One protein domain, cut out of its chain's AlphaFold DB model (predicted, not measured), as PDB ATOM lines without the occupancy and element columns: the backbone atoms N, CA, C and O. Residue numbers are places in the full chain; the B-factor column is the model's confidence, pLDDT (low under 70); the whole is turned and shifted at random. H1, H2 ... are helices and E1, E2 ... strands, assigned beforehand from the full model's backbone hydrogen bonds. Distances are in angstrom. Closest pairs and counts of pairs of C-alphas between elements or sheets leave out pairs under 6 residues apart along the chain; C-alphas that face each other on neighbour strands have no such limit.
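What this domain is: This is residues 16 to 198 of the 208 residues of an uncharacterized protein of Cloacibacillus porcorum (UniProt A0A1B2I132). Little regular structure shows in this compact body of loops: antiparallel sheets E1 E2 E3 and E6 E8 E7 sit towards one end, H1 and H3 at the other, with the hairpin E4 E5 between. The 183 printed residues hold six named helices and eight named strands, in order E1 to E3, H1 to H5, E4 to E6, H6, E7, E8; 72 are in these, class mixed. Its spans are 45 by 38 by 38 A, its radius of gyration of the C-alphas 16.5 A.

How they stand to each other: Start at the meander E1, E2, E3, residues 16 to 22, 32 to 42 and 48 to 52, antiparallel neighbours in turn; N 16 and O 37 are 2.8 A apart. H4, residues 111 to 115, touches H2, residues 80 to 86, their closest C-alphas, 111 and 85, 4.8 A apart.

Where its parts are: Find C-alpha 16 at (336.273, 254.545, 403.519); E2 runs 27.6 A from first to last C-alpha; E8, residues 193 to 197, ends at C-alpha 197 at (327.462, 273.166, 408.009).

The domain as a whole: The printed part has no cut; residues 146 to 172 form a long link; pLDDT is under 70 at 17 residues.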
ATOM      1  N   VAL A  16     334.939 255.030 403.155       94.12
ATOM      2  CA  VAL A  16     336.273 254.545 403.519       94.12
ATOM      3  C   VAL A  16     336.650 255.055 404.904       94.12
ATOM      4  O   VAL A  16     336.453 256.225 405.221       94.12
ATOM      5  N   TYR A  17     337.226 254.180 405.728       96.00
ATOM      6  CA  TYR A  17     337.908 254.600 406.949       96.00
ATOM      7  C   TYR A  17     339.370 254.911 406.635       96.00
ATOM      8  O   TYR A  17     340.079 254.047 406.118       96.00
ATOM      9  N   TYR A  18     339.816 256.130 406.937       96.19
ATOM     10  CA  TYR A  18     341.193 256.553 406.678       96.19
ATOM     11  C   TYR A  18     341.645 257.618 407.674       96.19
ATOM     12  O   TYR A  18     340.952 258.621 407.861       96.19
ATOM     13  N   GLY A  19     342.797 257.421 408.315       97.94
ATOM     14  CA  GLY A  19     343.198 258.240 409.455       97.94
ATOM     15  C   GLY A  19     342.271 258.072 410.661       97.94
ATOM     16  O   GLY A  19     341.244 257.386 410.619       97.94
ATOM     17  N   ALA A  20     342.625 258.724 411.762       98.25
ATOM     18  CA  ALA A  20     341.853 258.725 412.994       98.25
ATOM     19  C   ALA A  20     341.938 260.085 413.688       98.25
ATOM     20  O   ALA A  20     342.981 260.727 413.695       98.25
ATOM     21  N   TYR A  21     340.848 260.531 414.300       97.75
ATOM     22  CA  TYR A  21     340.785 261.835 414.960       97.75
ATOM     23  C   TYR A  21     339.994 261.743 416.266       97.75
ATOM     24  O   TYR A  21     339.209 260.806 416.414       97.75
ATOM     25  N   PRO A  22     340.168 262.663 417.232       96.88
ATOM     26  CA  PRO A  22     339.255 262.765 418.365       96.88
ATOM     27  C   PRO A  22     337.803 262.929 417.892       96.88
ATOM     28  O   PRO A  22     337.516 263.824 417.095       96.88
ATOM     29  N   GLN A  23     336.892 262.069 418.356       96.88
ATOM     30  CA  GLN A  23     335.483 262.115 417.945       96.88
ATOM     31  C   GLN A  23     334.513 262.011 419.127       96.88
ATOM     32  O   GLN A  23     333.826 262.991 419.416       96.88
ATOM     33  N   SER A  24     334.417 260.869 419.811       94.75
ATOM     34  CA  SER A  24     333.511 260.683 420.959       94.75
ATOM     35  C   SER A  24     334.210 260.895 422.308       94.75
ATOM     36  O   SER A  24     335.391 260.606 422.439       94.75
ATOM     37  N   GLY A  25     333.502 261.403 423.323       89.56
ATOM     38  CA  GLY A  25     334.043 261.627 424.675       89.56
ATOM     39  C   GLY A  25     333.646 262.977 425.281       89.56
ATOM     40  O   GLY A  25     332.796 263.684 424.737       89.56
ATOM     41  N   THR A  26     334.262 263.317 426.411       79.69
ATOM     42  CA  THR A  26     334.115 264.594 427.139       79.69
ATOM     43  C   THR A  26     335.489 265.229 427.353       79.69
ATOM     44  O   THR A  26     336.466 264.503 427.275       79.69
ATOM     45  N   SER A  27     335.543 266.550 427.585       71.56
ATOM     46  CA  SER A  27     336.700 267.486 427.569       71.56
ATOM     47  C   SER A  27     338.132 266.928 427.492       71.56
ATOM     48  O   SER A  27     338.876 267.393 426.630       71.56
ATOM     49  N   ASP A  28     338.503 265.949 428.316       73.75
ATOM     50  CA  ASP A  28     339.875 265.427 428.423       73.75
ATOM     51  C   ASP A  28     340.054 263.978 427.907       73.75
ATOM     52  O   ASP A  28     341.180 263.525 427.727       73.75
ATOM     53  N   ASP A  29     338.961 263.284 427.567       86.06
ATOM     54  CA  ASP A  29     338.909 261.849 427.235       86.06
ATOM     55  C   ASP A  29     338.320 261.574 425.838       86.06
ATOM     56  O   ASP A  29     337.647 260.561 425.603       86.06
ATOM     57  N   PHE A  30     338.526 262.482 424.880       95.00
ATOM     58  CA  PHE A  30     338.083 262.216 423.512       95.00
ATOM     59  C   PHE A  30     338.837 261.026 422.917       95.00
ATOM     60  O   PHE A  30     340.059 261.045 422.753       95.00
ATOM     61  N   LYS A  31     338.085 259.999 422.529       96.44
ATOM     62  CA  LYS A  31     338.598 258.816 421.853       96.44
ATOM     63  C   LYS A  31     339.043 259.192 420.449       96.44
ATOM     64  O   LYS A  31     338.299 259.820 419.692       96.44
ATOM     65  N   VAL A  32     340.262 258.784 420.113       96.81
ATOM     66  CA  VAL A  32     340.786 258.862 418.752       96.81
ATOM     67  C   VAL A  32     340.218 257.686 417.968       96.81
ATOM     68  O   VAL A  32     340.506 256.530 418.271       96.81
ATOM     69  N   GLU A  33     339.377 257.988 416.987       97.88
ATOM     70  CA  GLU A  33     338.575 257.006 416.258       97.88
ATOM     71  C   GLU A  33     338.775 257.174 414.748       97.88
ATOM     72  O   GLU A  33     338.955 258.312 414.294       97.88
ATOM     73  N   PRO A  34     338.718 256.083 413.957       98.25
ATOM     74  CA  PRO A  34     338.841 256.157 412.507       98.25
ATOM     75  C   PRO A  34     337.859 257.153 411.890       98.25
ATOM     76  O   PRO A  34     336.665 257.146 412.206       98.25
ATOM     77  N   VAL A  35     338.354 258.009 410.998       98.44
ATOM     78  CA  VAL A  35     337.503 258.973 410.295       98.44
ATOM     79  C   VAL A  35     336.819 258.265 409.132       98.44
ATOM     80  O   VAL A  35     337.484 257.618 408.324       98.44
ATOM     81  N   LEU A  36     335.492 258.384 409.060       97.81
ATOM     82  CA  LEU A  36     334.702 257.900 407.934       97.81
ATOM     83  C   LEU A  36     334.621 258.980 406.855       97.81
ATOM     84  O   LEU A  36     334.190 260.104 407.128       97.81
ATOM     85  N   TRP A  37     334.995 258.613 405.638       97.56
ATOM     86  CA  TRP A  37     334.982 259.469 404.462       97.56
ATOM     87  C   TRP A  37     334.047 258.896 403.406       97.56
ATOM     88  O   TRP A  37     334.079 257.693 403.159       97.56
ATOM     89  N   ARG A  38     333.262 259.742 402.742       95.69
ATOM     90  CA  ARG A  38     332.594 259.390 401.487       95.69
ATOM     91  C   ARG A  38     333.454 259.791 400.298       95.69
ATOM     92  O   ARG A  38     334.068 260.860 400.310       95.69
ATOM     93  N   VAL A  39     333.484 258.950 399.272       96.00
ATOM     94  CA  VAL A  39     334.152 259.256 398.003       96.00
ATOM     95  C   VAL A  39     333.234 260.152 397.173       96.00
ATOM     96  O   VAL A  39     332.092 259.798 396.906       96.00
ATOM     97  N   LEU A  40     333.726 261.325 396.777       94.62
ATOM     98  CA  LEU A  40     332.999 262.265 395.922       94.62
ATOM     99  C   LEU A  40     333.288 262.007 394.442       94.62
ATOM    100  O   LEU A  40     332.378 261.964 393.619       94.62
ATOM    101  N   GLU A  41     334.562 261.808 394.115       94.12
ATOM    102  CA  GLU A  41     335.053 261.632 392.751       94.12
ATOM    103  C   GLU A  41     336.230 260.660 392.752       94.12
ATOM    104  O   GLU A  41     337.021 260.638 393.698       94.12
ATOM    105  N   VAL A  42     336.361 259.885 391.675       91.75
ATOM    106  CA  VAL A  42     337.567 259.111 391.375       91.75
ATOM    107  C   VAL A  42     338.061 259.504 389.992       91.75
ATOM    108  O   VAL A  42     337.362 259.324 388.995       91.75
ATOM    109  N   SER A  43     339.274 260.037 389.950       86.06
ATOM    110  CA  SER A  43     339.936 260.498 388.736       86.06
ATOM    111  C   SER A  43     340.540 259.329 387.954       86.06
ATOM    112  O   SER A  43     340.841 258.263 388.498       86.06
ATOM    113  N   GLY A  44     340.783 259.536 386.657       78.94
ATOM    114  CA  GLY A  44     341.376 258.517 385.776       78.94
ATOM    115  C   GLY A  44     342.786 258.058 386.181       78.94
ATOM    116  O   GLY A  44     343.218 256.974 385.790       78.94
ATOM    117  N   ASP A  45     343.486 258.840 387.002       83.25
ATOM    118  CA  ASP A  45     344.786 258.509 387.597       83.25
ATOM    119  C   ASP A  45     344.676 257.721 388.919       83.25
ATOM    120  O   ASP A  45     345.681 257.497 389.595       83.25
ATOM    121  N   LYS A  46     343.468 257.245 389.261       79.69
ATOM    122  CA  LYS A  46     343.138 256.486 390.480       79.69
ATOM    123  C   LYS A  46     343.276 257.291 391.772       79.69
ATOM    124  O   LYS A  46     343.388 256.701 392.849       79.69
ATOM    125  N   THR A  47     343.253 258.615 391.687       88.19
ATOM    126  CA  THR A  47     343.116 259.483 392.858       88.19
ATOM    127  C   THR A  47     341.642 259.652 393.207       88.19
ATOM    128  O   THR A  47     340.773 259.551 392.341       88.19
ATOM    129  N   ALA A  48     341.345 259.859 394.489       93.06
ATOM    130  CA  ALA A  48     339.982 260.047 394.963       93.06
ATOM    131  C   ALA A  48     339.864 261.363 395.729       93.06
ATOM    132  O   ALA A  48     340.680 261.652 396.607       93.06
ATOM    133  N   LEU A  49     338.815 262.126 395.429       95.25
ATOM    134  CA  LEU A  49     338.363 263.222 396.274       95.25
ATOM    135  C   LEU A  49     337.392 262.660 397.309       95.25
ATOM    136  O   LEU A  49     336.444 261.957 396.961       95.25
ATOM    137  N   MET A  50     337.617 262.975 398.581       96.69
ATOM    138  CA  MET A  50     336.821 262.453 399.687       96.69
ATOM    139  C   MET A  50     336.368 263.568 400.630       96.69
ATOM    140  O   MET A  50     337.076 264.554 400.822       96.69
ATOM    141  N   LEU A  51     335.210 263.377 401.261       97.06
ATOM    142  CA  LEU A  51     334.658 264.265 402.284       97.06
ATOM    143  C   LEU A  51     334.379 263.470 403.554       97.06
ATOM    144  O   LEU A  51     333.783 262.398 403.489       97.06
ATOM    145  N   SER A  52     334.791 263.979 404.712       97.44
ATOM    146  CA  SER A  52     334.475 263.324 405.981       97.44
ATOM    147  C   SER A  52     332.975 263.403 406.238       97.44
ATOM    148  O   SER A  52     332.385 264.467 406.088       97.44
ATOM    149  N   GLU A  53     332.361 262.313 406.682       95.81
ATOM    150  CA  GLU A  53     330.908 262.249 406.899       95.81
ATOM    151  C   GLU A  53     330.426 263.114 408.077       95.81
ATOM    152  O   GLU A  53     329.247 263.457 408.168       95.81
ATOM    153  N   LYS A  54     331.334 263.479 408.990       96.75
ATOM    154  CA  LYS A  54     331.036 264.270 410.189       96.75
ATOM    155  C   LYS A  54     331.992 265.428 410.357       96.75
ATOM    156  O   LYS A  54     333.184 265.247 410.139       96.75
ATOM    157  N   ILE A  55     331.501 266.560 410.856       96.62
ATOM    158  CA  ILE A  55     332.333 267.719 411.201       96.62
ATOM    159  C   ILE A  55     333.229 267.348 412.384       96.62
ATOM    160  O   ILE A  55     332.749 267.105 413.496       96.62
ATOM    161  N   LEU A  56     334.534 267.271 412.117       96.94
ATOM    162  CA  LEU A  56     335.522 266.710 413.041       96.94
ATOM    163  C   LEU A  56     336.108 267.738 414.011       96.94
ATOM    164  O   LEU A  56     336.480 267.367 415.117       96.94
ATOM    165  N   ASP A  57     336.240 268.998 413.598       95.25
ATOM    166  CA  ASP A  57     336.969 270.038 414.332       95.25
ATOM    167  C   ASP A  57     336.416 271.438 413.998       95.25
ATOM    168  O   ASP A  57     335.698 271.616 413.014       95.25
ATOM    169  N   GLY A  58     336.769 272.427 414.816       92.12
ATOM    170  CA  GLY A  58     336.450 273.841 414.668       92.12
ATOM    171  C   GLY A  58     337.400 274.723 415.481       92.12
ATOM    172  O   GLY A  58     338.556 274.370 415.732       92.12
ATOM    173  N   GLY A  59     336.925 275.897 415.894       89.81
ATOM    174  CA  GLY A  59     337.698 276.802 416.756       89.81
ATOM    175  C   GLY A  59     338.916 277.432 416.072       89.81
ATOM    176  O   GLY A  59     339.832 277.900 416.743       89.81
ATOM    177  N   VAL A  60     338.945 277.421 414.739       90.81
ATOM    178  CA  VAL A  60     339.923 278.131 413.912       90.81
ATOM    179  C   VAL A  60     339.146 279.151 413.091       90.81
ATOM    180  O   VAL A  60     338.258 278.775 412.330       90.81
ATOM    181  N   SER A  61     339.455 280.435 413.272       88.50
ATOM    182  CA  SER A  61     338.911 281.514 412.441       88.50
ATOM    183  C   SER A  61     339.259 281.297 410.973       88.50
ATOM    184  O   SER A  61     340.274 280.671 410.671       88.50
ATOM    185  N   PHE A  62     338.454 281.828 410.048       88.06
ATOM    186  CA  PHE A  62     338.772 281.676 408.628       88.06
ATOM    187  C   PHE A  62     340.087 282.396 408.321       88.06
ATOM    188  O   PHE A  62     341.021 281.741 407.867       88.06
ATOM    189  N   ASN A  63     340.178 283.679 408.690       81.44
ATOM    190  CA  ASN A  63     341.345 284.551 408.536       81.44
ATOM    191  C   ASN A  63     341.671 285.289 409.855       81.44
ATOM    192  O   ASN A  63     340.808 285.375 410.734       81.44
ATOM    193  N   PRO A  64     342.913 285.799 410.016       73.06
ATOM    194  CA  PRO A  64     343.350 286.473 411.244       73.06
ATOM    195  C   PRO A  64     342.790 287.895 411.411       73.06
ATOM    196  O   PRO A  64     342.778 288.404 412.529       73.06
ATOM    197  N   ASP A  65     342.346 288.524 410.319       70.69
ATOM    198  CA  ASP A  65     341.728 289.849 410.293       70.69
ATOM    199  C   ASP A  65     340.383 289.761 409.557       70.69
ATOM    200  O   ASP A  65     340.279 289.098 408.524       70.69
ATOM    201  N   TYR A  66     339.364 290.405 410.125       65.12
ATOM    202  CA  TYR A  66     338.000 290.497 409.595       65.12
ATOM    203  C   TYR A  66     337.690 291.912 409.101       65.12
ATOM    204  O   TYR A  66     336.524 292.292 409.002       65.12
ATOM    205  N   SER A  67     338.711 292.728 408.833       65.81
ATOM    206  CA  SER A  67     338.509 294.000 408.160       65.81
ATOM    207  C   SER A  67     337.876 293.739 406.784       65.81
ATOM    208  O   SER A  67     338.529 293.353 405.818       65.81
ATOM    209  N   ASP A  68     336.561 293.964 406.686       64.44
ATOM    210  CA  ASP A  68     335.773 293.882 405.443       64.44
ATOM    211  C   ASP A  68     336.216 294.929 404.391       64.44
ATOM    212  O   ASP A  68     335.550 295.147 403.379       64.44
ATOM    213  N   THR A  69     337.331 295.623 404.629       67.38
ATOM    214  CA  THR A  69     337.876 296.673 403.775       67.38
ATOM    215  C   THR A  69     338.674 296.125 402.601       67.38
ATOM    216  O   THR A  69     338.737 296.797 401.574       67.38
ATOM    217  N   ASP A  70     339.244 294.919 402.716       74.56
ATOM    218  CA  ASP A  70     340.123 294.355 401.692       74.56
ATOM    219  C   ASP A  70     339.711 292.946 401.245       74.56
ATOM    220  O   ASP A  70     339.541 292.060 402.074       74.56
ATOM    221  N   PRO A  71     339.658 292.647 399.935       74.50
ATOM    222  CA  PRO A  71     339.085 291.397 399.423       74.50
ATOM    223  C   PRO A  71     339.760 290.116 399.943       74.50
ATOM    224  O   PRO A  71     339.140 289.052 399.942       74.50
ATOM    225  N   TYR A  72     341.010 290.199 400.404       80.06
ATOM    226  CA  TYR A  72     341.791 289.047 400.843       80.06
ATOM    227  C   TYR A  72     341.353 288.444 402.187       80.06
ATOM    228  O   TYR A  72     341.745 287.313 402.483       80.06
ATOM    229  N   TYR A  73     340.513 289.118 402.987       80.44
ATOM    230  CA  TYR A  73     340.034 288.589 404.282       80.44
ATOM    231  C   TYR A  73     339.219 287.288 404.146       80.44
ATOM    232  O   TYR A  73     339.031 286.559 405.116       80.44
ATOM    233  N   SER A  74     338.720 286.992 402.946       85.69
ATOM    234  CA  SER A  74     337.913 285.801 402.656       85.69
ATOM    235  C   SER A  74     338.614 284.823 401.710       85.69
ATOM    236  O   SER A  74     338.038 283.814 401.304       85.69
ATOM    237  N   TRP A  75     339.873 285.084 401.348       89.69
ATOM    238  CA  TRP A  75     340.616 284.220 400.437       89.69
ATOM    239  C   TRP A  75     341.129 282.968 401.137       89.69
ATOM    240  O   TRP A  75     341.843 283.039 402.136       89.69
ATOM    241  N   TRP A  76     340.860 281.805 400.539       91.56
ATOM    242  CA  TRP A  76     341.397 280.521 400.999       91.56
ATOM    243  C   TRP A  76     342.924 280.506 401.109       91.56
ATOM    244  O   TRP A  76     343.482 279.925 402.042       91.56
ATOM    245  N   SER A  77     343.610 281.176 400.180       88.88
ATOM    246  CA  SER A  77     345.069 281.310 400.177       88.88
ATOM    247  C   SER A  77     345.609 281.913 401.476       88.88
ATOM    248  O   SER A  77     346.700 281.528 401.915       88.88
ATOM    249  N   GLU A  78     344.792 282.758 402.110       87.19
ATOM    250  CA  GLU A  78     345.054 283.506 403.336       87.19
ATOM    251  C   GLU A  78     344.416 282.884 404.587       87.19
ATOM    252  O   GLU A  78     344.457 283.467 405.670       87.19
ATOM    253  N   SER A  79     343.865 281.672 404.463       88.94
ATOM    254  CA  SER A  79     343.092 281.050 405.532       88.94
ATOM    255  C   SER A  79     343.939 280.427 406.639       88.94
ATOM    256  O   SER A  79     344.812 279.587 406.403       88.94
ATOM    257  N   GLN A  80     343.616 280.761 407.892       90.00
ATOM    258  CA  GLN A  80     344.136 280.055 409.063       90.00
ATOM    259  C   GLN A  80     343.650 278.605 409.099       90.00
ATOM    260  O   GLN A  80     344.408 277.739 409.533       90.00
ATOM    261  N   ILE A  81     342.444 278.313 408.591       93.25
ATOM    262  CA  ILE A  81     341.972 276.931 408.427       93.25
ATOM    263  C   ILE A  81     342.844 276.196 407.429       93.25
ATOM    264  O   ILE A  81     343.303 275.102 407.736       93.25
ATOM    265  N   ARG A  82     343.150 276.789 406.270       93.44
ATOM    266  CA  ARG A  82     344.063 276.171 405.297       93.44
ATOM    267  C   ARG A  82     345.391 275.773 405.944       93.44
ATOM    268  O   ARG A  82     345.874 274.656 405.724       93.44
ATOM    269  N   LYS A  83     345.963 276.660 406.766       90.94
ATOM    270  CA  LYS A  83     347.202 276.390 407.516       90.94
ATOM    271  C   LYS A  83     346.995 275.290 408.555       90.94
ATOM    272  O   LYS A  83     347.759 274.328 408.564       90.94
ATOM    273  N   PHE A  84     345.937 275.377 409.361       94.19
ATOM    274  CA  PHE A  84     345.563 274.340 410.321       94.19
ATOM    275  C   PHE A  84     345.394 272.968 409.658       94.19
ATOM    276  O   PHE A  84     345.860 271.971 410.202       94.19
ATOM    277  N   LEU A  85     344.793 272.888 408.474       95.75
ATOM    278  CA  LEU A  85     344.590 271.620 407.787       95.75
ATOM    279  C   LEU A  85     345.912 271.000 407.322       95.75
ATOM    280  O   LEU A  85     346.132 269.812 407.549       95.75
ATOM    281  N   ASN A  86     346.806 271.791 406.719       92.69
ATOM    282  CA  ASN A  86     347.944 271.265 405.957       92.69
ATOM    283  C   ASN A  86     349.292 271.255 406.691       92.69
ATOM    284  O   ASN A  86     350.185 270.524 406.264       92.69
ATOM    285  N   GLY A  87     349.499 272.017 407.771       80.31
ATOM    286  CA  GLY A  87     350.846 272.087 408.346       80.31
ATOM    287  C   GLY A  87     351.004 272.858 409.651       80.31
ATOM    288  O   GLY A  87     350.209 273.719 410.017       80.31
ATOM    289  N   LYS A  88     352.064 272.500 410.377       66.38
ATOM    290  CA  LYS A  88     352.479 273.166 411.620       66.38
ATOM    291  C   LYS A  88     353.443 274.326 411.360       66.38
ATOM    292  O   LYS A  88     353.579 275.200 412.206       66.38
ATOM    293  N   GLU A  89     354.123 274.308 410.213       59.81
ATOM    294  CA  GLU A  89     355.216 275.228 409.920       59.81
ATOM    295  C   GLU A  89     354.724 276.590 409.431       59.81
ATOM    296  O   GLU A  89     353.743 276.718 408.692       59.81
ATOM    297  N   TYR A  90     355.443 277.613 409.882       57.16
ATOM    298  CA  TYR A  90     355.273 278.997 409.485       57.16
ATOM    299  C   TYR A  90     355.623 279.147 408.005       57.16
ATOM    300  O   TYR A  90     356.782 279.052 407.620       57.16
ATOM    301  N   VAL A  91     354.608 279.382 407.179       60.16
ATOM    302  CA  VAL A  91     354.791 279.782 405.785       60.16
ATOM    303  C   VAL A  91     354.067 281.099 405.637       60.16
ATOM    304  O   VAL A  91     352.865 281.157 405.926       60.16
ATOM    305  N   GLU A  92     354.794 282.120 405.193       63.75
ATOM    306  CA  GLU A  92     354.218 283.410 404.836       63.75
ATOM    307  C   GLU A  92     353.034 283.222 403.880       63.75
ATOM    308  O   GLU A  92     352.828 282.165 403.262       63.75
ATOM    309  N   SER A  93     352.166 284.227 403.850       70.50
ATOM    310  CA  SER A  93     351.067 284.247 402.899       70.50
ATOM    311  C   SER A  93     351.613 283.994 401.486       70.50
ATOM    312  O   SER A  93     352.631 284.560 401.098       70.50
ATOM    313  N   VAL A  94     350.933 283.154 400.699       66.56
ATOM    314  CA  VAL A  94     351.279 283.006 399.268       66.56
ATOM    315  C   VAL A  94     351.049 284.309 398.495       66.56
ATOM    316  O   VAL A  94     351.533 284.459 397.380       66.56
ATOM    317  N   SER A  95     350.336 285.249 399.111       69.44
ATOM    318  CA  SER A  95     350.079 286.596 398.635       69.44
ATOM    319  C   SER A  95     350.724 287.641 399.555       69.44
ATOM    320  O   SER A  95     350.252 288.772 399.571       69.44
ATOM    321  N   ALA A  96     351.760 287.304 400.342       67.69
ATOM    322  CA  ALA A  96     352.320 288.200 401.364       67.69
ATOM    323  C   ALA A  96     352.785 289.541 400.780       67.69
ATOM    324  O   ALA A  96     352.559 290.584 401.390       67.69
ATOM    325  N   ASP A  97     353.349 289.523 399.570       69.38
ATOM    326  CA  ASP A  97     353.760 290.731 398.845       69.38
ATOM    327  C   ASP A  97     352.574 291.654 398.514       69.38
ATOM    328  O   ASP A  97     352.724 292.872 398.416       69.38
ATOM    329  N   VAL A  98     351.381 291.073 398.361       70.75
ATOM    330  CA  VAL A  98     350.140 291.766 397.997       70.75
ATOM    331  C   VAL A  98     349.362 292.192 399.241       70.75
ATOM    332  O   VAL A  98     348.928 293.337 399.336       70.75
ATOM    333  N   THR A  99     349.183 291.284 400.199       69.75
ATOM    334  CA  THR A  99     348.314 291.477 401.369       69.75
ATOM    335  C   THR A  99     349.050 292.111 402.538       69.75
ATOM    336  O   THR A  99     348.421 292.722 403.394       69.75
ATOM    337  N   LYS A 100     350.381 291.956 402.610       74.06
ATOM    338  CA  LYS A 100     351.216 292.300 403.774       74.06
ATOM    339  C   LYS A 100     350.758 291.619 405.071       74.06
ATOM    340  O   LYS A 100     351.150 292.035 406.162       74.06
ATOM    341  N   ILE A 101     349.957 290.553 404.965       72.69
ATOM    342  CA  ILE A 101     349.450 289.788 406.103       72.69
ATOM    343  C   ILE A 101     350.293 288.544 406.315       72.69
ATOM    344  O   ILE A 101     350.630 287.792 405.401       72.69
ATOM    345  N   THR A 102     350.573 288.284 407.587       77.19
ATOM    346  CA  THR A 102     351.153 287.026 408.030       77.19
ATOM    347  C   THR A 102     350.058 286.095 408.543       77.19
ATOM    348  O   THR A 102     349.465 286.341 409.592       77.19
ATOM    349  N   VAL A 103     349.821 284.989 407.837       80.75
ATOM    350  CA  VAL A 103     348.815 283.986 408.218       80.75
ATOM    351  C   VAL A 103     349.480 282.837 408.973       80.75
ATOM    352  O   VAL A 103     350.410 282.205 408.469       80.75
ATOM    353  N   ARG A 104     348.991 282.535 410.181       83.62
ATOM    354  CA  ARG A 104     349.548 281.499 411.070       83.62
ATOM    355  C   ARG A 104     348.500 280.448 411.427       83.62
ATOM    356  O   ARG A 104     347.328 280.782 411.595       83.62
ATOM    357  N   ASN A 105     348.945 279.201 411.600       88.38
ATOM    358  CA  ASN A 105     348.142 278.157 412.235       88.38
ATOM    359  C   ASN A 105     347.974 278.504 413.731       88.38
ATOM    360  O   ASN A 105     348.986 278.621 414.425       88.38
ATOM    361  N   PRO A 106     346.742 278.692 414.240       86.31
ATOM    362  CA  PRO A 106     346.523 279.068 415.636       86.31
ATOM    363  C   PRO A 106     346.634 277.886 416.609       86.31
ATOM    364  O   PRO A 106     346.623 278.094 417.819       86.31
ATOM    365  N   LYS A 107     346.730 276.646 416.112       89.19
ATOM    366  CA  LYS A 107     346.867 275.438 416.935       89.19
ATOM    367  C   LYS A 107     348.319 274.929 416.910       89.19
ATOM    368  O   LYS A 107     348.990 275.034 415.885       89.19
ATOM    369  N   PRO A 108     348.811 274.290 417.992       89.19
ATOM    370  CA  PRO A 108     350.169 273.722 418.050       89.19
ATOM    371  C   PRO A 108     350.336 272.449 417.192       89.19
ATOM    372  O   PRO A 108     351.361 271.767 417.231       89.19
ATOM    373  N   TYR A 109     349.308 272.089 416.427       91.00
ATOM    374  CA  TYR A 109     349.275 270.952 415.524       91.00
ATOM    375  C   TYR A 109     348.478 271.303 414.264       91.00
ATOM    376  O   TYR A 109     347.727 272.277 414.242       91.00
ATOM    377  N   SER A 110     348.625 270.493 413.217       94.06
ATOM    378  CA  SER A 110     347.738 270.517 412.056       94.06
ATOM    379  C   SER A 110     346.784 269.333 412.091       94.06
ATOM    380  O   SER A 110     347.125 268.292 412.662       94.06
ATOM    381  N   PHE A 111     345.620 269.464 411.456       96.31
ATOM    382  CA  PHE A 111     344.716 268.340 411.242       96.31
ATOM    383  C   PHE A 111     345.455 267.200 410.537       96.31
ATOM    384  O   PHE A 111     345.488 266.102 411.076       96.31
ATOM    385  N   TYR A 112     346.158 267.471 409.429       96.19
ATOM    386  CA  TYR A 112     346.941 266.458 408.712       96.19
ATOM    387  C   TYR A 112     347.901 265.692 409.635       96.19
ATOM    388  O   TYR A 112     347.895 264.466 409.666       96.19
ATOM    389  N   GLY A 113     348.702 266.412 410.428       94.88
ATOM    390  CA  GLY A 113     349.715 265.798 411.290       94.88
ATOM    391  C   GLY A 113     349.157 265.119 412.541       94.88
ATOM    392  O   GLY A 113     349.911 264.452 413.243       94.88
ATOM    393  N   LYS A 114     347.876 265.330 412.856       94.94
ATOM    394  CA  LYS A 114     347.184 264.697 413.984       94.94
ATOM    395  C   LYS A 114     346.269 263.557 413.528       94.94
ATOM    396  O   LYS A 114     346.079 262.621 414.293       94.94
ATOM    397  N   ALA A 115     345.721 263.643 412.317       97.19
ATOM    398  CA  ALA A 115     344.745 262.701 411.785       97.19
ATOM    399  C   ALA A 115     345.374 261.496 411.076       97.19
ATOM    400  O   ALA A 115     344.785 260.419 411.077       97.19
ATOM    401  N   PHE A 116     346.549 261.662 410.467       96.81
ATOM    402  CA  PHE A 116     347.158 260.627 409.632       96.81
ATOM    403  C   PHE A 116     348.522 260.216 410.173       96.81
ATOM    404  O   PHE A 116     349.366 261.057 410.492       96.81
ATOM    405  N   SER A 117     348.760 258.907 410.235       95.75
ATOM    406  CA  SER A 117     350.102 258.362 410.445       95.75
ATOM    407  C   SER A 117     351.035 258.729 409.283       95.75
ATOM    408  O   SER A 117     350.588 259.138 408.213       95.75
ATOM    409  N   ALA A 118     352.348 258.544 409.446       92.94
ATOM    410  CA  ALA A 118     353.299 258.791 408.357       92.94
ATOM    411  C   ALA A 118     352.996 257.945 407.101       92.94
ATOM    412  O   ALA A 118     353.125 258.441 405.983       92.94
ATOM    413  N   GLY A 119     352.555 256.694 407.291       94.88
ATOM    414  CA  GLY A 119     352.164 255.802 406.197       94.88
ATOM    415  C   GLY A 119     350.903 256.277 405.475       94.88
ATOM    416  O   GLY A 119     350.898 256.361 404.250       94.88
ATOM    417  N   GLU A 120     349.863 256.657 406.219       95.62
ATOM    418  CA  GLU A 120     348.630 257.203 405.635       95.62
ATOM    419  C   GLU A 120     348.875 258.564 404.965       95.62
ATOM    420  O   GLU A 120     348.469 258.807 403.836       95.62
ATOM    421  N   GLY A 121     349.635 259.449 405.609       94.00
ATOM    422  CA  GLY A 121     349.986 260.750 405.042       94.00
ATOM    423  C   GLY A 121     350.749 260.647 403.714       94.00
ATOM    424  O   GLY A 121     350.612 261.520 402.854       94.00
ATOM    425  N   GLY A 122     351.514 259.568 403.513       92.38
ATOM    426  CA  GLY A 122     352.178 259.264 402.245       92.38
ATOM    427  C   GLY A 122     351.213 258.993 401.084       92.38
ATOM    428  O   GLY A 122     351.569 259.257 399.939       92.38
ATOM    429  N   GLY A 123     349.992 258.529 401.371       92.69
ATOM    430  CA  GLY A 123     348.932 258.322 400.378       92.69
ATOM    431  C   GLY A 123     348.143 259.587 400.029       92.69
ATOM    432  O   GLY A 123     347.421 259.600 399.035       92.69
ATOM    433  N   ILE A 124     348.287 260.661 400.811       95.25
ATOM    434  CA  ILE A 124     347.599 261.934 400.575       95.25
ATOM    435  C   ILE A 124     348.490 262.835 399.719       95.25
ATOM    436  O   ILE A 124     349.501 263.392 400.180       95.25
ATOM    437  N   ILE A 125     348.082 262.984 398.464       94.00
ATOM    438  CA  ILE A 125     348.768 263.795 397.463       94.00
ATOM    439  C   ILE A 125     348.328 265.260 397.518       94.00
ATOM    440  O   ILE A 125     347.328 265.613 398.138       94.00
ATOM    441  N   LYS A 126     349.110 266.128 396.878       93.62
ATOM    442  CA  LYS A 126     348.749 267.532 396.677       93.62
ATOM    443  C   LYS A 126     347.838 267.656 395.456       93.62
ATOM    444  O   LYS A 126     348.120 267.029 394.438       93.62
ATOM    445  N   ALA A 127     346.824 268.503 395.552       92.62
ATOM    446  CA  ALA A 127     345.964 268.896 394.444       92.62
ATOM    447  C   ALA A 127     346.122 270.391 394.150       92.62
ATOM    448  O   ALA A 127     346.324 271.189 395.073       92.62
ATOM    449  N   ASP A 128     345.994 270.765 392.878       93.56
ATOM    450  CA  ASP A 128     345.812 272.159 392.483       93.56
ATOM    451  C   ASP A 128     344.369 272.570 392.785       93.56
ATOM    452  O   ASP A 128     343.412 272.098 392.172       93.56
ATOM    453  N   VAL A 129     344.212 273.445 393.771       94.56
ATOM    454  CA  VAL A 129     342.919 273.883 394.288       94.56
ATOM    455  C   VAL A 129     342.518 275.182 393.598       94.56
ATOM    456  O   VAL A 129     343.125 276.239 393.803       94.56
ATOM    457  N   ASP A 130     341.469 275.110 392.774       94.94
ATOM    458  CA  ASP A 130     340.922 276.275 392.079       94.94
ATOM    459  C   ASP A 130     339.986 277.095 392.976       94.94
ATOM    460  O   ASP A 130     338.847 276.700 393.229       94.94
ATOM    461  N   ASN A 131     340.450 278.260 393.431       94.06
ATOM    462  CA  ASN A 131     339.724 279.185 394.313       94.06
ATOM    463  C   ASN A 131     338.858 280.217 393.566       94.06
ATOM    464  O   ASN A 131     338.421 281.196 394.168       94.06
ATOM    465  N   SER A 132     338.580 279.987 392.278       94.19
ATOM    466  CA  SER A 132     337.776 280.879 391.430       94.19
ATOM    467  C   SER A 132     336.274 280.888 391.747       94.19
ATOM    468  O   SER A 132     335.594 281.868 391.453       94.19
ATOM    469  N   SER A 133     335.737 279.818 392.341       93.31
ATOM    470  CA  SER A 133     334.312 279.716 392.671       93.31
ATOM    471  C   SER A 133     333.959 280.620 393.857       93.31
ATOM    472  O   SER A 133     334.529 280.456 394.938       93.31
ATOM    473  N   THR A 134     333.017 281.552 393.681       90.44
ATOM    474  CA  THR A 134     332.608 282.523 394.715       90.44
ATOM    475  C   THR A 134     331.096 282.763 394.724       90.44
ATOM    476  O   THR A 134     330.390 282.424 393.772       90.44
ATOM    477  N   ARG A 135     330.599 283.400 395.794       86.44
ATOM    478  CA  ARG A 135     329.231 283.940 395.893       86.44
ATOM    479  C   ARG A 135     329.264 285.472 395.907       86.44
ATOM    480  O   ARG A 135     328.947 286.106 396.910       86.44
ATOM    481  N   GLY A 136     329.701 286.058 394.790       84.06
ATOM    482  CA  GLY A 136     329.715 287.512 394.568       84.06
ATOM    483  C   GLY A 136     330.908 288.263 395.174       84.06
ATOM    484  O   GLY A 136     330.941 289.486 395.108       84.06
ATOM    485  N   ALA A 137     331.881 287.548 395.740       87.50
ATOM    486  CA  ALA A 137     333.128 288.115 396.252       87.50
ATOM    487  C   ALA A 137     334.290 287.913 395.266       87.50
ATOM    488  O   ALA A 137     334.242 287.030 394.404       87.50
ATOM    489  N   THR A 138     335.348 288.710 395.418       89.00
ATOM    490  CA  THR A 138     336.587 288.569 394.642       89.00
ATOM    491  C   THR A 138     337.305 287.270 395.027       89.00
ATOM    492  O   THR A 138     337.599 287.088 396.211       89.00
ATOM    493  N   PRO A 139     337.611 286.371 394.074       89.00
ATOM    494  CA  PRO A 139     338.324 285.132 394.369       89.00
ATOM    495  C   PRO A 139     339.788 285.388 394.735       89.00
ATOM    496  O   PRO A 139     340.406 286.342 394.260       89.00
ATOM    497  N   GLY A 140     340.344 284.487 395.544       87.94
ATOM    498  CA  GLY A 140     341.778 284.434 395.813       87.94
ATOM    499  C   GLY A 140     342.545 283.633 394.753       87.94
ATOM    500  O   GLY A 140     341.937 282.965 393.909       87.94
ATOM    501  N   PRO A 141     343.886 283.652 394.796       90.19
ATOM    502  CA  PRO A 141     344.715 282.864 393.891       90.19
ATOM    503  C   PRO A 141     344.521 281.356 394.102       90.19
ATOM    504  O   PRO A 141     344.081 280.897 395.161       90.19
ATOM    505  N   LYS A 142     344.898 280.562 393.092       92.50
ATOM    506  CA  LYS A 142     344.975 279.099 393.208       92.50
ATOM    507  C   LYS A 142     345.992 278.697 394.275       92.50
ATOM    508  O   LYS A 142     346.984 279.390 394.496       92.50
ATOM    509  N   THR A 143     345.757 277.560 394.916       92.38
ATOM    510  CA  THR A 143     346.667 276.986 395.914       92.38
ATOM    511  C   THR A 143     347.013 275.547 395.560       92.38
ATOM    512  O   THR A 143     346.366 274.932 394.722       92.38
ATOM    513  N   THR A 144     348.031 275.005 396.219       92.62
ATOM    514  CA  THR A 144     348.367 273.584 396.138       92.62
ATOM    515  C   THR A 144     348.291 273.002 397.543       92.62
ATOM    516  O   THR A 144     349.116 273.341 398.397       92.62
ATOM    517  N   ASP A 145     347.298 272.149 397.795       94.12
ATOM    518  CA  ASP A 145     346.947 271.681 399.141       94.12
ATOM    519  C   ASP A 145     346.738 270.160 399.172       94.12
ATOM    520  O   ASP A 145     346.378 269.548 398.171       94.12
ATOM    521  N   LYS A 146     346.971 269.541 400.334       94.81
ATOM    522  CA  LYS A 146     346.648 268.126 400.580       94.81
ATOM    523  C   LYS A 146     345.232 267.950 401.117       94.81
ATOM    524  O   LYS A 146     344.551 266.992 400.784       94.81
ATOM    525  N   ILE A 147     344.821 268.862 401.994       96.81
ATOM    526  CA  ILE A 147     343.506 268.871 402.631       96.81
ATOM    527  C   ILE A 147     342.916 270.262 402.447       96.81
ATOM    528  O   ILE A 147     343.571 271.267 402.730       96.81
ATOM    529  N   PHE A 148     341.680 270.331 401.981       96.62
ATOM    530  CA  PHE A 148     340.997 271.586 401.709       96.62
ATOM    531  C   PHE A 148     339.503 271.455 401.986       96.62
ATOM    532  O   PHE A 148     338.959 270.354 402.036       96.62
ATOM    533  N   LEU A 149     338.849 272.596 402.199       96.31
ATOM    534  CA  LEU A 149     337.394 272.662 402.291       96.31
ATOM    535  C   LEU A 149     336.775 272.598 400.891       96.31
ATOM    536  O   LEU A 149     337.408 272.996 399.912       96.31
ATOM    537  N   LEU A 150     335.522 272.162 400.794       95.31
ATOM    538  CA  LEU A 150     334.771 272.218 399.539       95.31
ATOM    539  C   LEU A 150     334.657 273.662 399.030       95.31
ATOM    540  O   LEU A 150     334.551 274.606 399.818       95.31
ATOM    541  N   SER A 151     334.660 273.848 397.711       94.69
ATOM    542  CA  SER A 151     334.212 275.110 397.115       94.69
ATOM    543  C   SER A 151     332.695 275.216 397.094       94.69
ATOM    544  O   SER A 151     331.965 274.246 397.295       94.69
ATOM    545  N   TYR A 152     332.216 276.409 396.767       91.81
ATOM    546  CA  TYR A 152     330.821 276.658 396.450       91.81
ATOM    547  C   TYR A 152     330.323 275.813 395.271       91.81
ATOM    548  O   TYR A 152     329.217 275.286 395.331       91.81
ATOM    549  N   ALA A 153     331.142 275.626 394.232       92.44
ATOM    550  CA  ALA A 153     330.808 274.735 393.123       92.44
ATOM    551  C   ALA A 153     330.697 273.270 393.579       92.44
ATOM    552  O   ALA A 153     329.722 272.603 393.235       92.44
ATOM    553  N   ASP A 154     331.635 272.791 394.403       94.06
ATOM    554  CA  ASP A 154     331.601 271.422 394.940       94.06
ATOM    555  C   ASP A 154     330.348 271.196 395.792       94.06
ATOM    556  O   ASP A 154     329.661 270.191 395.643       94.06
ATOM    557  N   ALA A 155     330.006 272.172 396.635       92.25
ATOM    558  CA  ALA A 155     328.843 272.145 397.519       92.25
ATOM    559  C   ALA A 155     327.490 272.305 396.799       92.25
ATOM    560  O   ALA A 155     326.450 272.259 397.455       92.25
ATOM    561  N   LYS A 156     327.501 272.488 395.473       90.94
ATOM    562  CA  LYS A 156     326.324 272.494 394.587       90.94
ATOM    563  C   LYS A 156     326.339 271.353 393.573       90.94
ATOM    564  O   LYS A 156     325.450 271.256 392.723       90.94
ATOM    565  N   ASN A 157     327.360 270.504 393.624       93.06
ATOM    566  CA  ASN A 157     327.526 269.431 392.669       93.06
ATOM    567  C   ASN A 157     326.596 268.263 393.021       93.06
ATOM    568  O   ASN A 157     326.808 267.542 393.998       93.06
ATOM    569  N   THR A 158     325.584 268.036 392.185       93.38
ATOM    570  CA  THR A 158     324.630 266.932 392.363       93.38
ATOM    571  C   THR A 158     325.280 265.560 392.244       93.38
ATOM    572  O   THR A 158     324.781 264.607 392.838       93.38
ATOM    573  N   ALA A 159     326.413 265.442 391.544       92.56
ATOM    574  CA  ALA A 159     327.182 264.199 391.501       92.56
ATOM    575  C   ALA A 159     327.827 263.862 392.859       92.56
ATOM    576  O   ALA A 159     328.073 262.694 393.141       92.56
ATOM    577  N   TYR A 160     328.047 264.863 393.719       93.19
ATOM    578  CA  TYR A 160     328.590 264.707 395.078       93.19
ATOM    579  C   TYR A 160     327.493 264.547 396.142       93.19
ATOM    580  O   TYR A 160     327.778 264.561 397.342       93.19
ATOM    581  N   GLY A 161     326.232 264.415 395.711       90.12
ATOM    582  CA  GLY A 161     325.071 264.291 396.590       90.12
ATOM    583  C   GLY A 161     324.575 265.616 397.174       90.12
ATOM    584  O   GLY A 161     323.760 265.596 398.097       90.12
ATOM    585  N   PHE A 162     325.039 266.759 396.659       91.69
ATOM    586  CA  PHE A 162     324.555 268.076 397.075       91.69
ATOM    587  C   PHE A 162     323.395 268.568 396.210       91.69
ATOM    588  O   PHE A 162     323.271 268.223 395.037       91.69
ATOM    589  N   ALA A 163     322.534 269.402 396.784       90.81
ATOM    590  CA  ALA A 163     321.510 270.101 396.021       90.81
ATOM    591  C   ALA A 163     322.144 271.241 395.211       90.81
ATOM    592  O   ALA A 163     323.031 271.942 395.692       90.81
ATOM    593  N   ASN A 164     321.666 271.454 393.984       90.06
ATOM    594  CA  ASN A 164     322.098 272.585 393.168       90.06
ATOM    595  C   ASN A 164     321.323 273.855 393.560       90.06
ATOM    596  O   ASN A 164     320.439 274.304 392.831       90.06
ATOM    597  N   ASP A 165     321.629 274.415 394.729       83.56
ATOM    598  CA  ASP A 165     321.012 275.641 395.231       83.56
ATOM    599  C   ASP A 165     322.018 276.579 395.911       83.56
ATOM    600  O   ASP A 165     323.139 276.207 396.247       83.56
ATOM    601  N   ASP A 166     321.638 277.852 396.039       72.62
ATOM    602  CA  ASP A 166     322.504 278.903 396.590       72.62
ATOM    603  C   ASP A 166     322.370 279.076 398.111       72.62
ATOM    604  O   ASP A 166     323.007 279.952 398.704       72.62
ATOM    605  N   ASN A 167     321.524 278.265 398.746       65.69
ATOM    606  CA  ASN A 167     321.234 278.334 400.173       65.69
ATOM    607  C   ASN A 167     322.044 277.285 400.933       65.69
ATOM    608  O   ASN A 167     322.536 276.323 400.350       65.69
ATOM    609  N   SER A 168     322.176 277.449 402.253       61.81
ATOM    610  CA  SER A 168     322.669 276.369 403.116       61.81
ATOM    611  C   SER A 168     321.616 275.276 403.232       61.81
ATOM    612  O   SER A 168     320.867 275.191 404.204       61.81
ATOM    613  N   SER A 169     321.471 274.519 402.143       67.19
ATOM    614  CA  SER A 169     320.484 273.463 402.014       67.19
ATOM    615  C   SER A 169     320.793 272.318 402.962       67.19
ATOM    616  O   SER A 169     321.928 272.099 403.390       67.19
ATOM    617  N   SER A 170     319.759 271.534 403.258       74.62
ATOM    618  CA  SER A 170     319.858 270.328 404.081       74.62
ATOM    619  C   SER A 170     320.928 269.348 403.589       74.62
ATOM    620  O   SER A 170     321.439 268.576 404.393       74.62
ATOM    621  N   SER A 171     321.303 269.406 402.305       85.75
ATOM    622  CA  SER A 171     322.342 268.561 401.710       85.75
ATOM    623  C   SER A 171     323.764 268.887 402.193       85.75
ATOM    624  O   SER A 171     324.641 268.026 402.138       85.75
ATOM    625  N   ARG A 172     323.997 270.103 402.714       86.62
ATOM    626  CA  ARG A 172     325.283 270.535 403.298       86.62
ATOM    627  C   ARG A 172     325.360 270.338 404.809       86.62
ATOM    628  O   ARG A 172     326.428 270.514 405.395       86.62
ATOM    629  N   LYS A 173     324.237 269.986 405.438       90.88
ATOM    630  CA  LYS A 173     324.153 269.739 406.874       90.88
ATOM    631  C   LYS A 173     324.877 268.437 407.212       90.88
ATOM    632  O   LYS A 173     324.563 267.393 406.645       90.88
ATOM    633  N   ALA A 174     325.798 268.481 408.165       93.62
ATOM    634  CA  ALA A 174     326.538 267.314 408.631       93.62
ATOM    635  C   ALA A 174     326.498 267.192 410.154       93.62
ATOM    636  O   ALA A 174     326.424 268.186 410.880       93.62
ATOM    637  N   GLU A 175     326.522 265.951 410.638       96.19
ATOM    638  CA  GLU A 175     326.595 265.653 412.069       96.19
ATOM    639  C   GLU A 175     327.971 266.069 412.606       96.19
ATOM    640  O   GLU A 175     328.996 265.804 411.979       96.19
ATOM    641  N   LEU A 176     328.019 266.704 413.774       96.50
ATOM    642  CA  LEU A 176     329.266 266.990 414.474       96.50
ATOM    643  C   LEU A 176     329.703 265.763 415.268       96.50
ATOM    644  O   LEU A 176     328.890 265.080 415.894       96.50
ATOM    645  N   THR A 177     331.011 265.537 415.339       96.75
ATOM    646  CA  THR A 177     331.562 264.685 416.394       96.75
ATOM    647  C   THR A 177     331.439 265.386 417.752       96.75
ATOM    648  O   THR A 177     331.267 266.606 417.834       96.75
ATOM    649  N   GLY A 178     331.544 264.629 418.849       95.31
ATOM    650  CA  GLY A 178     331.600 265.217 420.191       95.31
ATOM    651  C   GLY A 178     332.777 266.187 420.335       95.31
ATOM    652  O   GLY A 178     332.626 267.254 420.928       95.31
ATOM    653  N   TYR A 179     333.919 265.857 419.725       96.06
ATOM    654  CA  TYR A 179     335.078 266.741 419.662       96.06
ATOM    655  C   TYR A 179     334.796 267.995 418.833       96.06
ATOM    656  O   TYR A 179     334.984 269.095 419.333       96.06
ATOM    657  N   GLY A 180     334.259 267.870 417.617       94.81
ATOM    658  CA  GLY A 180     333.895 269.025 416.791       94.81
ATOM    659  C   GLY A 180     332.962 269.991 417.528       94.81
ATOM    660  O   GLY A 180     333.172 271.203 417.516       94.81
ATOM    661  N   ALA A 181     331.992 269.462 418.278       93.88
ATOM    662  CA  ALA A 181     331.123 270.269 419.131       93.88
ATOM    663  C   ALA A 181     331.866 270.956 420.293       93.88
ATOM    664  O   ALA A 181     331.527 272.089 420.637       93.88
ATOM    665  N   SER A 182     332.871 270.309 420.892       93.69
ATOM    666  CA  SER A 182     333.688 270.902 421.963       93.69
ATOM    667  C   SER A 182     334.620 272.005 421.460       93.69
ATOM    668  O   SER A 182     334.990 272.892 422.223       93.69
ATOM    669  N   GLN A 183     334.949 271.997 420.165       93.00
ATOM    670  CA  GLN A 183     335.741 273.037 419.501       93.00
ATOM    671  C   GLN A 183     334.917 274.281 419.116       93.00
ATOM    672  O   GLN A 183     335.410 275.147 418.397       93.00
ATOM    673  N   GLY A 184     333.669 274.397 419.584       91.25
ATOM    674  CA  GLY A 184     332.850 275.600 419.404       91.25
ATOM    675  C   GLY A 184     332.232 275.749 418.014       91.25
ATOM    676  O   GLY A 184     331.852 276.854 417.634       91.25
ATOM    677  N   VAL A 185     332.119 274.660 417.244       91.69
ATOM    678  CA  VAL A 185     331.413 274.681 415.954       91.69
ATOM    679  C   VAL A 185     329.953 275.088 416.174       91.69
ATOM    680  O   VAL A 185     329.223 274.469 416.959       91.69
ATOM    681  N   MET A 186     329.522 276.123 415.448       90.00
ATOM    682  CA  MET A 186     328.131 276.564 415.443       90.00
ATOM    683  C   MET A 186     327.241 275.411 414.984       90.00
ATOM    684  O   MET A 186     327.448 274.836 413.917       90.00
ATOM    685  N   SER A 187     326.271 275.050 415.817       92.94
ATOM    686  CA  SER A 187     325.442 273.879 415.575       92.94
ATOM    687  C   SER A 187     324.036 274.035 416.126       92.94
ATOM    688  O   SER A 187     323.798 274.765 417.090       92.94
ATOM    689  N   ASN A 188     323.111 273.303 415.520       93.06
ATOM    690  CA  ASN A 188     321.764 273.088 416.015       93.06
ATOM    691  C   ASN A 188     321.625 271.652 416.541       93.06
ATOM    692  O   ASN A 188     322.184 270.705 415.987       93.06
ATOM    693  N   THR A 189     320.882 271.486 417.632       95.19
ATOM    694  CA  THR A 189     320.611 270.165 418.211       95.19
ATOM    695  C   THR A 189     319.343 269.586 417.592       95.19
ATOM    696  O   THR A 189     318.293 270.224 417.623       95.19
ATOM    697  N   GLU A 190     319.424 268.364 417.069       93.75
ATOM    698  CA  GLU A 190     318.279 267.588 416.579       93.75
ATOM    699  C   GLU A 190     318.302 266.209 417.253       93.75
ATOM    700  O   GLU A 190     319.193 265.388 417.014       93.75
ATOM    701  N   GLY A 191     317.335 265.960 418.142       92.94
ATOM    702  CA  GLY A 191     317.356 264.784 419.014       92.94
ATOM    703  C   GLY A 191     318.601 264.776 419.910       92.94
ATOM    704  O   GLY A 191     318.884 265.757 420.589       92.94
ATOM    705  N   ASN A 192     319.364 263.680 419.878       89.94
ATOM    706  CA  ASN A 192     320.596 263.513 420.666       89.94
ATOM    707  C   ASN A 192     321.873 263.861 419.881       89.94
ATOM    708  O   ASN A 192     322.972 263.491 420.292       89.94
ATOM    709  N   LYS A 193     321.743 264.515 418.723       93.62
ATOM    710  CA  LYS A 193     322.850 264.824 417.816       93.62
ATOM    711  C   LYS A 193     322.952 266.323 417.573       93.62
ATOM    712  O   LYS A 193     321.961 267.047 417.654       93.62
ATOM    713  N   LYS A 194     324.161 266.775 417.249       95.19
ATOM    714  CA  LYS A 194     324.434 268.149 416.827       95.19
ATOM    715  C   LYS A 194     324.742 268.165 415.345       95.19
ATOM    716  O   LYS A 194     325.491 267.314 414.872       95.19
ATOM    717  N   TYR A 195     324.188 269.139 414.645       95.31
ATOM    718  CA  TYR A 195     324.395 269.337 413.221       95.31
ATOM    719  C   TYR A 195     324.896 270.745 412.952       95.31
ATOM    720  O   TYR A 195     324.582 271.674 413.689       95.31
ATOM    721  N   GLY A 196     325.698 270.885 411.914       92.81
ATOM    722  CA  GLY A 196     326.227 272.155 411.447       92.81
ATOM    723  C   GLY A 196     326.465 272.079 409.952       92.81
ATOM    724  O   GLY A 196     326.039 271.125 409.295       92.81
ATOM    725  N   TYR A 197     327.161 273.075 409.428       90.25
ATOM    726  CA  TYR A 197     327.462 273.166 408.009       90.25
ATOM    727  C   TYR A 197     328.971 273.241 407.793       90.25
ATOM    728  O   TYR A 197     329.721 273.748 408.635       90.25
ATOM    729  N   TRP A 198     329.412 272.649 406.686       88.88
ATOM    730  CA  TRP A 198     330.799 272.711 406.261       88.88
ATOM    731  C   TRP A 198     331.130 274.109 405.773       88.88
ATOM    732  O   TRP A 198     330.644 274.520 404.720       88.88
TER     733      TRP A 198